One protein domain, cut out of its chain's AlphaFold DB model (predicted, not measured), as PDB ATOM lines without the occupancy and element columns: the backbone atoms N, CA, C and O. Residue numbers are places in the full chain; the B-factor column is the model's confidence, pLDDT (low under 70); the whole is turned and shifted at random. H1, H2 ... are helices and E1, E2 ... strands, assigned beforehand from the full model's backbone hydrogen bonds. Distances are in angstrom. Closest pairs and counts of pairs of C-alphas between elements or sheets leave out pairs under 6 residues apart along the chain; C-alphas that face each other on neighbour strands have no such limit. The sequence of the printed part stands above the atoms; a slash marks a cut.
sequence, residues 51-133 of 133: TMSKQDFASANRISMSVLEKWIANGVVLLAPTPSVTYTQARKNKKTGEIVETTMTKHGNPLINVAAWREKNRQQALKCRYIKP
ATOM      1  N   THR A  51     -14.765  32.282 -44.246       89.94
ATOM      2  CA  THR A  51     -15.351  30.940 -44.130       89.94
ATOM      3  C   THR A  51     -16.850  31.002 -43.848       89.94
ATOM      4  O   THR A  51     -17.324  31.957 -43.238       89.94
ATOM      5  N   MET A  52     -17.625  30.008 -44.285       90.31
ATOM      6  CA  MET A  52     -19.057  29.944 -43.954       90.31
ATOM      7  C   MET A  52     -19.571  28.505 -43.871       90.31
ATOM      8  O   MET A  52     -18.909  27.576 -44.336       90.31
ATOM      9  N   SER A  53     -20.751  28.308 -43.281       90.94
ATOM     10  CA  SER A  53     -21.392  26.991 -43.233       90.94
ATOM     11  C   SER A  53     -21.768  26.495 -44.640       90.94
ATOM     12  O   SER A  53     -21.945  27.279 -45.575       90.94
ATOM     13  N   LYS A  54     -21.937  25.179 -44.810       92.06
ATOM     14  CA  LYS A  54     -22.417  24.618 -46.084       92.06
ATOM     15  C   LYS A  54     -23.803  25.164 -46.454       92.06
ATOM     16  O   LYS A  54     -24.052  25.473 -47.616       92.06
ATOM     17  N   GLN A  55     -24.687  25.311 -45.467       91.88
ATOM     18  CA  GLN A  55     -26.059  25.800 -45.616       91.88
ATOM     19  C   GLN A  55     -26.097  27.241 -46.116       91.88
ATOM     20  O   GLN A  55     -26.783  27.532 -47.099       91.88
ATOM     21  N   ASP A  56     -25.325  28.125 -45.486       90.81
ATOM     22  CA  ASP A  56     -25.283  29.528 -45.890       90.81
ATOM     23  C   ASP A  56     -24.625  29.676 -47.265       90.81
ATOM     24  O   ASP A  56     -25.099  30.455 -48.088       90.81
ATOM     25  N   PHE A  57     -23.596  28.874 -47.567       91.25
ATOM     26  CA  PHE A  57     -22.964  28.866 -48.889       91.25
ATOM     27  C   PHE A  57     -23.933  28.436 -49.989       91.25
ATOM     28  O   PHE A  57     -24.018  29.085 -51.034       91.25
ATOM     29  N   ALA A  58     -24.672  27.351 -49.757       93.12
ATOM     30  CA  ALA A  58     -25.663  26.851 -50.699       93.12
ATOM     31  C   ALA A  58     -26.764  27.892 -50.947       93.12
ATOM     32  O   ALA A  58     -27.090  28.187 -52.096       93.12
ATOM     33  N   SER A  59     -27.257  28.515 -49.874       91.19
ATOM     34  CA  SER A  59     -28.280  29.563 -49.929       91.19
ATOM     35  C   SER A  59     -27.786  30.803 -50.680       91.19
ATOM     36  O   SER A  59     -28.459  31.282 -51.591       91.19
ATOM     37  N   ALA A  60     -26.578  31.282 -50.368       88.75
ATOM     38  CA  ALA A  60     -25.981  32.459 -50.996       88.75
ATOM     39  C   ALA A  60     -25.725  32.267 -52.501       88.75
ATOM     40  O   ALA A  60     -25.940  33.188 -53.284       88.75
ATOM     41  N   ASN A  61     -25.309  31.066 -52.919       88.81
ATOM     42  CA  ASN A  61     -25.073  30.742 -54.331       88.81
ATOM     43  C   ASN A  61     -26.320  30.179 -55.040       88.81
ATOM     44  O   ASN A  61     -26.240  29.835 -56.217       88.81
ATOM     45  N   ARG A  62     -27.466  30.080 -54.346       92.62
ATOM     46  CA  ARG A  62     -28.729  29.510 -54.855       92.62
ATOM     47  C   ARG A  62     -28.571  28.104 -55.448       92.62
ATOM     48  O   ARG A  62     -29.176  27.771 -56.465       92.62
ATOM     49  N   ILE A  63     -27.759  27.272 -54.803       94.25
ATOM     50  CA  ILE A  63     -27.536  25.874 -55.186       94.25
ATOM     51  C   ILE A  63     -28.125  24.932 -54.138       94.25
ATOM     52  O   ILE A  63     -28.216  25.266 -52.959       94.25
ATOM     53  N   SER A  64     -28.505  23.723 -54.549       96.06
ATOM     54  CA  SER A  64     -28.944  22.697 -53.603       96.06
ATOM     55  C   SER A  64     -27.758  22.085 -52.854       96.06
ATOM     56  O   SER A  64     -26.636  22.025 -53.365       96.06
ATOM     57  N   MET A  65     -28.014  21.546 -51.659       95.38
ATOM     58  CA  MET A  65     -26.972  20.897 -50.856       95.38
ATOM     59  C   MET A  65     -26.321  19.719 -51.592       95.38
ATOM     60  O   MET A  65     -25.109  19.545 -51.545       95.38
ATOM     61  N   SER A  66     -27.100  18.955 -52.363       95.19
ATOM     62  CA  SER A  66     -26.575  17.861 -53.188       95.19
ATOM     63  C   SER A  66     -25.594  18.335 -54.265       95.19
ATOM     64  O   SER A  66     -24.654  17.619 -54.600       95.19
ATOM     65  N   VAL A  67     -25.810  19.530 -54.828       95.62
ATOM     66  CA  VAL A  67     -24.883  20.119 -55.804       95.62
ATOM     67  C   VAL A  67     -23.614  20.577 -55.097       95.62
ATOM     68  O   VAL A  67     -22.523  20.304 -55.591       95.62
ATOM     69  N   LEU A  68     -23.747  21.188 -53.916       94.88
ATOM     70  CA  LEU A  68     -22.600  21.584 -53.105       94.88
ATOM     71  C   LEU A  68     -21.716  20.385 -52.738       94.88
ATOM     72  O   LEU A  68     -20.506  20.454 -52.925       94.88
ATOM     73  N   GLU A  69     -22.289  19.264 -52.297       94.12
ATOM     74  CA  GLU A  69     -21.500  18.061 -51.989       94.12
ATOM     75  C   GLU A  69     -20.769  17.514 -53.226       94.12
ATOM     76  O   GLU A  69     -19.598  17.149 -53.140       94.12
ATOM     77  N   LYS A  70     -21.400  17.541 -54.410       95.56
ATOM     78  CA  LYS A  70     -20.719  17.195 -55.672       95.56
ATOM     79  C   LYS A  70     -19.575  18.160 -55.985       95.56
ATOM     80  O   LYS A  70     -18.528  17.735 -56.464       95.56
ATOM     81  N   TRP A  71     -19.756  19.454 -55.736       93.94
ATOM     82  CA  TRP A  71     -18.709  20.456 -55.943       93.94
ATOM     83  C   TRP A  71     -17.540  20.271 -54.978       93.94
ATOM     84  O   TRP A  71     -16.398  20.419 -55.397       93.94
ATOM     85  N   ILE A  72     -17.808  19.905 -53.724       92.12
ATOM     86  CA  ILE A  72     -16.773  19.566 -52.742       92.12
ATOM     87  C   ILE A  72     -16.020  18.307 -53.189       92.12
ATOM     88  O   ILE A  72     -14.794  18.322 -53.249       92.12
ATOM     89  N   ALA A  73     -16.737  17.247 -53.575       91.38
ATOM     90  CA  ALA A  73     -16.135  15.991 -54.033       91.38
ATOM     91  C   ALA A  73     -15.249  16.175 -55.277       91.38
ATOM     92  O   ALA A  73     -14.184  15.574 -55.376       91.38
ATOM     93  N   ASN A  74     -15.658  17.049 -56.199       92.12
ATOM     94  CA  ASN A  74     -14.903  17.368 -57.412       92.12
ATOM     95  C   ASN A  74     -13.824  18.450 -57.204       92.12
ATOM     96  O   ASN A  74     -13.233  18.911 -58.178       92.12
ATOM     97  N   GLY A  75     -13.600  18.921 -55.971       88.12
ATOM     98  CA  GLY A  75     -12.620  19.974 -55.676       88.12
ATOM     99  C   GLY A  75     -12.960  21.344 -56.280       88.12
ATOM    100  O   GLY A  75     -12.097  22.211 -56.421       88.12
ATOM    101  N   VAL A  76     -14.218  21.570 -56.666       88.94
ATOM    102  CA  VAL A  76     -14.686  22.855 -57.199       88.94
ATOM    103  C   VAL A  76     -14.749  23.908 -56.093       88.94
ATOM    104  O   VAL A  76     -14.369  25.055 -56.341       88.94
ATOM    105  N   VAL A  77     -15.201  23.504 -54.906       90.62
ATOM    106  CA  VAL A  77     -15.256  24.308 -53.680       90.62
ATOM    107  C   VAL A  77     -14.380  23.637 -52.629       90.62
ATOM    108  O   VAL A  77     -14.419  22.418 -52.477       90.62
ATOM    109  N   LEU A  78     -13.592  24.430 -51.903       89.25
ATOM    110  CA  LEU A  78     -12.658  23.928 -50.898       89.25
ATOM    111  C   LEU A  78     -13.236  24.065 -49.490       89.25
ATOM    112  O   LEU A  78     -13.879  25.063 -49.162       89.25
ATOM    113  N   LEU A  79     -12.966  23.069 -48.648       89.12
ATOM    114  CA  LEU A  79     -13.255  23.140 -47.220       89.12
ATOM    115  C   LEU A  79     -12.180  23.968 -46.509       89.12
ATOM    116  O   LEU A  79     -11.003  23.935 -46.873       89.12
ATOM    117  N   ALA A  80     -12.588  24.729 -45.501       86.19
ATOM    118  CA  ALA A  80     -11.671  25.425 -44.617       86.19
ATOM    119  C   ALA A  80     -10.988  24.420 -43.673       86.19
ATOM    120  O   ALA A  80     -11.614  23.431 -43.277       86.19
ATOM    121  N   PRO A  81      -9.727  24.665 -43.281       78.06
ATOM    122  CA  PRO A  81      -9.060  23.842 -42.282       78.06
ATOM    123  C   PRO A  81      -9.816  23.944 -40.954       78.06
ATOM    124  O   PRO A  81      -9.894  25.010 -40.345       78.06
ATOM    125  N   THR A  82     -10.403  22.834 -40.511       76.12
ATOM    126  CA  THR A  82     -11.097  22.769 -39.223       76.12
ATOM    127  C   THR A  82     -10.129  22.371 -38.116       76.12
ATOM    128  O   THR A  82      -9.403  21.381 -38.287       76.12
ATOM    129  N   PRO A  83     -10.141  23.058 -36.958       71.56
ATOM    130  CA  PRO A  83      -9.378  22.615 -35.803       71.56
ATOM    131  C   PRO A  83      -9.791  21.187 -35.443       71.56
ATOM    132  O   PRO A  83     -10.976  20.839 -35.427       71.56
ATOM    133  N   SER A  84      -8.787  20.345 -35.224       76.50
ATOM    134  CA  SER A  84      -8.966  18.944 -34.863       76.50
ATOM    135  C   SER A  84      -8.523  18.767 -33.420       76.50
ATOM    136  O   SER A  84      -7.458  19.245 -33.041       76.50
ATOM    137  N   VAL A  85      -9.353  18.108 -32.618       77.25
ATOM    138  CA  VAL A  85      -9.052  17.824 -31.214       77.25
ATOM    139  C   VAL A  85      -8.798  16.336 -31.083       77.25
ATOM    140  O   VAL A  85      -9.664  15.519 -31.404       77.25
ATOM    141  N   THR A  86      -7.612  15.988 -30.607       84.50
ATOM    142  CA  THR A  86      -7.275  14.612 -30.260       84.50
ATOM    143  C   THR A  86      -7.683  14.364 -28.816       84.50
ATOM    144  O   THR A  86      -7.339  15.149 -27.934       84.50
ATOM    145  N   TYR A  87      -8.426  13.292 -28.566       82.44
ATOM    146  CA  TYR A  87      -8.781  12.873 -27.216       82.44
ATOM    147  C   TYR A  87      -8.598  11.371 -27.063       82.44
ATOM    148  O   TYR A  87      -8.772  10.598 -28.007       82.44
ATOM    149  N   THR A  88      -8.254  10.969 -25.850       86.62
ATOM    150  CA  THR A  88      -8.022   9.575 -25.511       86.62
ATOM    151  C   THR A  88      -9.217   9.048 -24.732       86.62
ATOM    152  O   THR A  88      -9.696   9.696 -23.800       86.62
ATOM    153  N   GLN A  89      -9.742   7.892 -25.136       85.38
ATOM    154  CA  GLN A  89     -10.848   7.240 -24.445       85.38
ATOM    155  C   GLN A  89     -10.522   5.773 -24.182       85.38
ATOM    156  O   GLN A  89     -10.180   5.015 -25.089       85.38
ATOM    157  N   ALA A  90     -10.708   5.357 -22.932       82.94
ATOM    158  CA  ALA A  90     -10.727   3.958 -22.546       82.94
ATOM    159  C   ALA A  90     -11.987   3.293 -23.119       82.94
ATOM    160  O   ALA A  90     -13.110   3.571 -22.685       82.94
ATOM    161  N   ARG A  91     -11.823   2.428 -24.124       79.19
ATOM    162  CA  ARG A  91     -12.929   1.726 -24.776       79.19
ATOM    163  C   ARG A  91     -12.858   0.244 -24.441       79.19
ATOM    164  O   ARG A  91     -11.859  -0.421 -24.698       79.19
ATOM    165  N   LYS A  92     -13.946  -0.298 -23.895       82.44
ATOM    166  CA  LYS A  92     -14.052  -1.736 -23.641       82.44
ATOM    167  C   LYS A  92     -14.227  -2.484 -24.963       82.44
ATOM    168  O   LYS A  92     -15.179  -2.228 -25.707       82.44
ATOM    169  N   ASN A  93     -13.329  -3.418 -25.250       76.81
ATOM    170  CA  ASN A  93     -13.452  -4.317 -26.384       76.81
ATOM    171  C   ASN A  93     -14.643  -5.258 -26.147       76.81
ATOM    172  O   ASN A  93     -14.684  -6.001 -25.168       76.81
ATOM    173  N   LYS A  94     -15.631  -5.230 -27.049       77.25
ATOM    174  CA  LYS A  94     -16.862  -6.026 -26.917       77.25
ATOM    175  C   LYS A  94     -16.621  -7.540 -26.982       77.25
ATOM    176  O   LYS A  94     -17.478  -8.280 -26.518       77.25
ATOM    177  N   LYS A  95     -15.503  -7.994 -27.565       79.56
ATOM    178  CA  LYS A  95     -15.177  -9.423 -27.720       79.56
ATOM    179  C   LYS A  95     -14.313  -9.970 -26.585       79.56
ATOM    180  O   LYS A  95     -14.579 -11.067 -26.121       79.56
ATOM    181  N   THR A  96     -13.295  -9.224 -26.151       80.12
ATOM    182  CA  THR A  96     -12.334  -9.692 -25.133       80.12
ATOM    183  C   THR A  96     -12.616  -9.143 -23.737       80.12
ATOM    184  O   THR A  96     -12.081  -9.647 -22.760       80.12
ATOM    185  N   GLY A  97     -13.468  -8.121 -23.607       79.56
ATOM    186  CA  GLY A  97     -13.783  -7.485 -22.327       79.56
ATOM    187  C   GLY A  97     -12.682  -6.564 -21.787       79.56
ATOM    188  O   GLY A  97     -12.933  -5.846 -20.820       79.56
ATOM    189  N   GLU A  98     -11.515  -6.538 -22.426       83.12
ATOM    190  CA  GLU A  98     -10.382  -5.691 -22.062       83.12
ATOM    191  C   GLU A  98     -10.667  -4.215 -22.344       83.12
ATOM    192  O   GLU A  98     -11.335  -3.855 -23.318       83.12
ATOM    193  N   ILE A  99     -10.145  -3.351 -21.479       81.31
ATOM    194  CA  ILE A  99     -10.190  -1.906 -21.668       81.31
ATOM    195  C   ILE A  99      -8.964  -1.521 -22.490       81.31
ATOM    196  O   ILE A  99      -7.839  -1.641 -22.017       81.31
ATOM    197  N   VAL A 100      -9.195  -1.068 -23.720       82.12
ATOM    198  CA  VAL A 100      -8.140  -0.596 -24.617       82.12
ATOM    199  C   VAL A 100      -8.224   0.917 -24.700       82.12
ATOM    200  O   VAL A 100      -9.275   1.485 -25.012       82.12
ATOM    201  N   GLU A 101      -7.111   1.580 -24.423       84.19
ATOM    202  CA  GLU A 101      -7.000   3.018 -24.593       84.19
ATOM    203  C   GLU A 101      -6.924   3.347 -26.090       84.19
ATOM    204  O   GLU A 101      -6.056   2.856 -26.808       84.19
ATOM    205  N   THR A 102      -7.892   4.114 -26.595       81.31
ATOM    206  CA  THR A 102      -7.962   4.487 -28.010       81.31
ATOM    207  C   THR A 102      -7.874   5.998 -28.145       81.31
ATOM    208  O   THR A 102      -8.730   6.729 -27.645       81.31
ATOM    209  N   THR A 103      -6.858   6.459 -28.866       83.31
ATOM    210  CA  THR A 103      -6.718   7.859 -29.263       83.31
ATOM    211  C   THR A 103      -7.574   8.120 -30.498       83.31
ATOM    212  O   THR A 103      -7.434   7.441 -31.516       83.31
ATOM    213  N   MET A 104      -8.476   9.094 -30.413       79.50
ATOM    214  CA  MET A 104      -9.377   9.478 -31.497       79.50
ATOM    215  C   MET A 104      -9.176  10.948 -31.863       79.50
ATOM    216  O   MET A 104      -9.016  11.799 -30.990       79.50
ATOM    217  N   THR A 105      -9.243  11.252 -33.158       79.50
ATOM    218  CA  THR A 105      -9.219  12.629 -33.666       79.50
ATOM    219  C   THR A 105     -10.637  13.056 -34.014       79.50
ATOM    220  O   THR A 105     -11.271  12.479 -34.898       79.50
ATOM    221  N   LYS A 106     -11.151  14.073 -33.322       76.69
ATOM    222  CA  LYS A 106     -12.428  14.710 -33.645       76.69
ATOM    223  C   LYS A 106     -12.171  15.923 -34.526       76.69
ATOM    224  O   LYS A 106     -11.533  16.881 -34.094       76.69
ATOM    225  N   HIS A 107     -12.707  15.900 -35.739       72.88
ATOM    226  CA  HIS A 107     -12.737  17.077 -36.602       72.88
ATOM    227  C   HIS A 107     -13.946  17.952 -36.244       72.88
ATOM    228  O   HIS A 107     -15.031  17.434 -35.965       72.88
ATOM    229  N   GLY A 108     -13.759  19.276 -36.220       69.81
ATOM    230  CA  GLY A 108     -14.873  20.225 -36.160       69.81
ATOM    231  C   GLY A 108     -15.774  20.138 -37.399       69.81
ATOM    232  O   GLY A 108     -15.426  19.498 -38.392       69.81
ATOM    233  N   ASN A 109     -16.939  20.791 -37.357       78.38
ATOM    234  CA  ASN A 109     -17.838  20.816 -38.514       78.38
ATOM    235  C   ASN A 109     -17.138  21.464 -39.725       78.38
ATOM    236  O   ASN A 109     -16.621  22.576 -39.589       78.38
ATOM    237  N   PRO A 110     -17.134  20.812 -40.903       81.56
ATOM    238  CA  PRO A 110     -16.453  21.326 -42.083       81.56
ATOM    239  C   PRO A 110     -17.124  22.609 -42.583       81.56
ATOM    240  O   PRO A 110     -18.286  22.596 -42.993       81.56
ATOM    241  N   LEU A 111     -16.372  23.710 -42.567       89.56
ATOM    242  CA  LEU A 111     -16.770  24.994 -43.147       89.56
ATOM    243  C   LEU A 111     -16.280  25.098 -44.594       89.56
ATOM    244  O   LEU A 111     -15.304  24.458 -44.977       89.56
ATOM    245  N   ILE A 112     -16.935  25.925 -45.401       91.38
ATOM    246  CA  ILE A 112     -16.490  26.276 -46.750       91.38
ATOM    247  C   ILE A 112     -15.450  27.393 -46.674       91.38
ATOM    248  O   ILE A 112     -15.659  28.382 -45.976       91.38
ATOM    249  N   ASN A 113     -14.358  27.268 -47.429       91.88
ATOM    250  CA  ASN A 113     -13.395  28.343 -47.651       91.88
ATOM    251  C   ASN A 113     -13.914  29.284 -48.752       91.88
ATOM    252  O   ASN A 113     -13.733  29.054 -49.950       91.88
ATOM    253  N   VAL A 114     -14.588  30.353 -48.330       90.81
ATOM    254  CA  VAL A 114     -15.228  31.326 -49.223       90.81
ATOM    255  C   VAL A 114     -14.193  32.235 -49.885       90.81
ATOM    256  O   VAL A 114     -14.368  32.618 -51.041       90.81
ATOM    257  N   ALA A 115     -13.087  32.538 -49.199       88.69
ATOM    258  CA  ALA A 115     -11.997  33.331 -49.767       88.69
ATOM    259  C   ALA A 115     -11.396  32.656 -51.011       88.69
ATOM    260  O   ALA A 115     -11.282  33.283 -52.066       88.69
ATOM    261  N   ALA A 116     -11.107  31.352 -50.925       89.56
ATOM    262  CA  ALA A 116     -10.606  30.579 -52.061       89.56
ATOM    263  C   ALA A 116     -11.625  30.500 -53.212       89.56
ATOM    264  O   ALA A 116     -11.255  30.620 -54.380       89.56
ATOM    265  N   TRP A 117     -12.915  30.341 -52.893       90.19
ATOM    266  CA  TRP A 117     -13.992  30.345 -53.888       90.19
ATOM    267  C   TRP A 117     -14.077  31.671 -54.654       90.19
ATOM    268  O   TRP A 117     -14.120  31.678 -55.885       90.19
ATOM    269  N   ARG A 118     -14.056  32.802 -53.941       88.75
ATOM    270  CA  ARG A 118     -14.101  34.139 -54.553       88.75
ATOM    271  C   ARG A 118     -12.902  34.385 -55.451       88.75
ATOM    272  O   ARG A 118     -13.069  34.871 -56.566       88.75
ATOM    273  N   GLU A 119     -11.714  34.014 -54.990       89.56
ATOM    274  CA  GLU A 119     -10.488  34.177 -55.762       89.56
ATOM    275  C   GLU A 119     -10.507  33.329 -57.040       89.56
ATOM    276  O   GLU A 119     -10.206  33.830 -58.123       89.56
ATOM    277  N   LYS A 120     -10.972  32.078 -56.956       88.38
ATOM    278  CA  LYS A 120     -11.194  31.230 -58.132       88.38
ATOM    279  C   LYS A 120     -12.160  31.875 -59.129       88.38
ATOM    280  O   LYS A 120     -11.852  31.935 -60.319       88.38
ATOM    281  N   ASN A 121     -13.299  32.384 -58.661       87.81
ATOM    282  CA  ASN A 121     -14.281  33.045 -59.525       87.81
ATOM    283  C   ASN A 121     -13.708  34.310 -60.171       87.81
ATOM    284  O   ASN A 121     -13.919  34.537 -61.361       87.81
ATOM    285  N   ARG A 122     -12.928  35.102 -59.425       87.62
ATOM    286  CA  ARG A 122     -12.221  36.277 -59.949       87.62
ATOM    287  C   ARG A 122     -11.263  35.888 -61.076       87.62
ATOM    288  O   ARG A 122     -11.276  36.514 -62.133       87.62
ATOM    289  N   GLN A 123     -10.468  34.835 -60.884       87.81
ATOM    290  CA  GLN A 123      -9.544  34.335 -61.908       87.81
ATOM    291  C   GLN A 123     -10.264  33.805 -63.154       87.81
ATOM    292  O   GLN A 123      -9.786  34.006 -64.270       87.81
ATOM    293  N   GLN A 124     -11.409  33.140 -62.984       85.88
ATOM    294  CA  GLN A 124     -12.232  32.687 -64.106       85.88
ATOM    295  C   GLN A 124     -12.845  33.865 -64.868       85.88
ATOM    296  O   GLN A 124     -12.788  33.879 -66.095       85.88
ATOM    297  N   ALA A 125     -13.347  34.879 -64.160       85.81
ATOM    298  CA  ALA A 125     -13.940  36.071 -64.761       85.81
ATOM    299  C   ALA A 125     -12.957  36.829 -65.669       85.81
ATOM    300  O   ALA A 125     -13.355  37.290 -66.734       85.81
ATOM    301  N   LEU A 126     -11.667  36.881 -65.310       83.62
ATOM    302  CA  LEU A 126     -10.622  37.469 -66.164       83.62
ATOM    303  C   LEU A 126     -10.498  36.783 -67.536       83.62
ATOM    304  O   LEU A 126     -10.023  37.397 -68.488       83.62
ATOM    305  N   LYS A 127     -10.898  35.511 -67.643       78.81
ATOM    306  CA  LYS A 127     -10.854  34.726 -68.884       78.81
ATOM    307  C   LYS A 127     -12.185  34.726 -69.645       78.81
ATOM    308  O   LYS A 127     -12.246  34.180 -70.746       78.81
ATOM    309  N   CYS A 128     -13.244  35.315 -69.090       80.81
ATOM    310  CA  CYS A 128     -14.555  35.370 -69.729       80.81
ATOM    311  C   CYS A 128     -14.605  36.467 -70.805       80.81
ATOM    312  O   CYS A 128     -14.023  37.540 -70.653       80.81
ATOM    313  N   ARG A 129     -15.339  36.217 -71.893       77.69
ATOM    314  CA  ARG A 129     -15.698  37.238 -72.894       77.69
ATOM    315  C   ARG A 129     -17.165  37.609 -72.721       77.69
ATOM    316  O   ARG A 129     -17.985  36.733 -72.458       77.69
ATOM    317  N   TYR A 130     -17.497  38.885 -72.898       76.19
ATOM    318  CA  TYR A 130     -18.893  39.313 -72.944       76.19
ATOM    319  C   TYR A 130     -19.594  38.683 -74.148       76.19
ATOM    320  O   TYR A 130     -19.060  38.691 -75.262       76.19
ATOM    321  N   ILE A 131     -20.794  38.153 -73.920       80.31
ATOM    322  CA  ILE A 131     -21.694  37.759 -75.000       80.31
ATOM    323  C   ILE A 131     -22.190  39.067 -75.620       80.31
ATOM    324  O   ILE A 131     -22.781  39.894 -74.924       80.31
ATOM    325  N   LYS A 132     -21.870  39.295 -76.896       68.62
ATOM    326  CA  LYS A 132     -22.444  40.423 -77.634       68.62
ATOM    327  C   LYS A 132     -23.937  40.135 -77.861       68.62
ATOM    328  O   LYS A 132     -24.244  38.977 -78.149       68.62
ATOM    329  N   PRO A 133     -24.820  41.132 -77.681       70.62
ATOM    330  CA  PRO A 133     -26.243  40.986 -77.976       70.62
ATOM    331  C   PRO A 133     -26.486  40.665 -79.453       70.62
ATOM    332  O   PRO A 133     -25.646  41.071 -80.293       70.62
TER     333      PRO A 133
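AT A GLANCE: This is residues 51 to 133 of the 133 residues of an uncharacterized protein of Erwinia gerundensis (UniProt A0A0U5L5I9). This is a long, thin model: a long two-stranded hairpin, E1 and E2, makes one end, H3 and the tail after it reach out to the other end, and the small helices H1 and H2 pack together at a steep angle between them. Residues 121 to 133, of which 121 to 125 belong to H3, stick out free. The printed part has 83 residues, with three named helices and two named strands in the order H1, H2, E1, E2, H3; the class is mixed, helices and strands, and the sheet E1 - E2 is antiparallel. The whole is extended, a rod of 75 by 21 by 20 A, with a radius of gyration of the C-alphas of 20.4 A.

IN THESE COORDINATES: Find C-alpha 54 at (-22.417, 24.618, -46.084); there H1 begins and runs to residue 60. H2 follows at residues 65 to 73. Go on to C-alpha 84 at (-8.966, 18.944, -34.863), where E1 begins, residues 84 to 92, 24.1 A long. E2 comes back over residues 99 to 107, 24.3 A. H3, residues 114 to 125, spans 16.3 A and ends at C-alpha 125, (-13.940, 36.071, -64.761).

HOW THE PARTS SIT: Look first at H1 and H2, which touch, the closest C-alphas being those of Ala 58 and Met 65, 6.1 A apart. Their lines stand at a steep tilt of 66 degrees, opposite ways. E1 and E2 form a hairpin, antiparallel at 156 degrees; check N 85 and O 106, 2.9 A, and N 100 and O 91, 2.9 A, both within hydrogen-bond range. H3 touches no helix, and it is only just apart from H1, at 8.1 A. Residues 51 to 52 pair antiparallel with residues 112 to 113. In H1, H2 and H3 every O i to N i+4 pair is within hydrogen-bond range.

THE WHOLE: The C-alphas of Gly 97 and Pro 133, the two farthest apart, are 74.8 A from each other. The printed part has no cut and no long link. The mean pLDDT of the printed part is 85.5, and residues 108 and 132 are under 70.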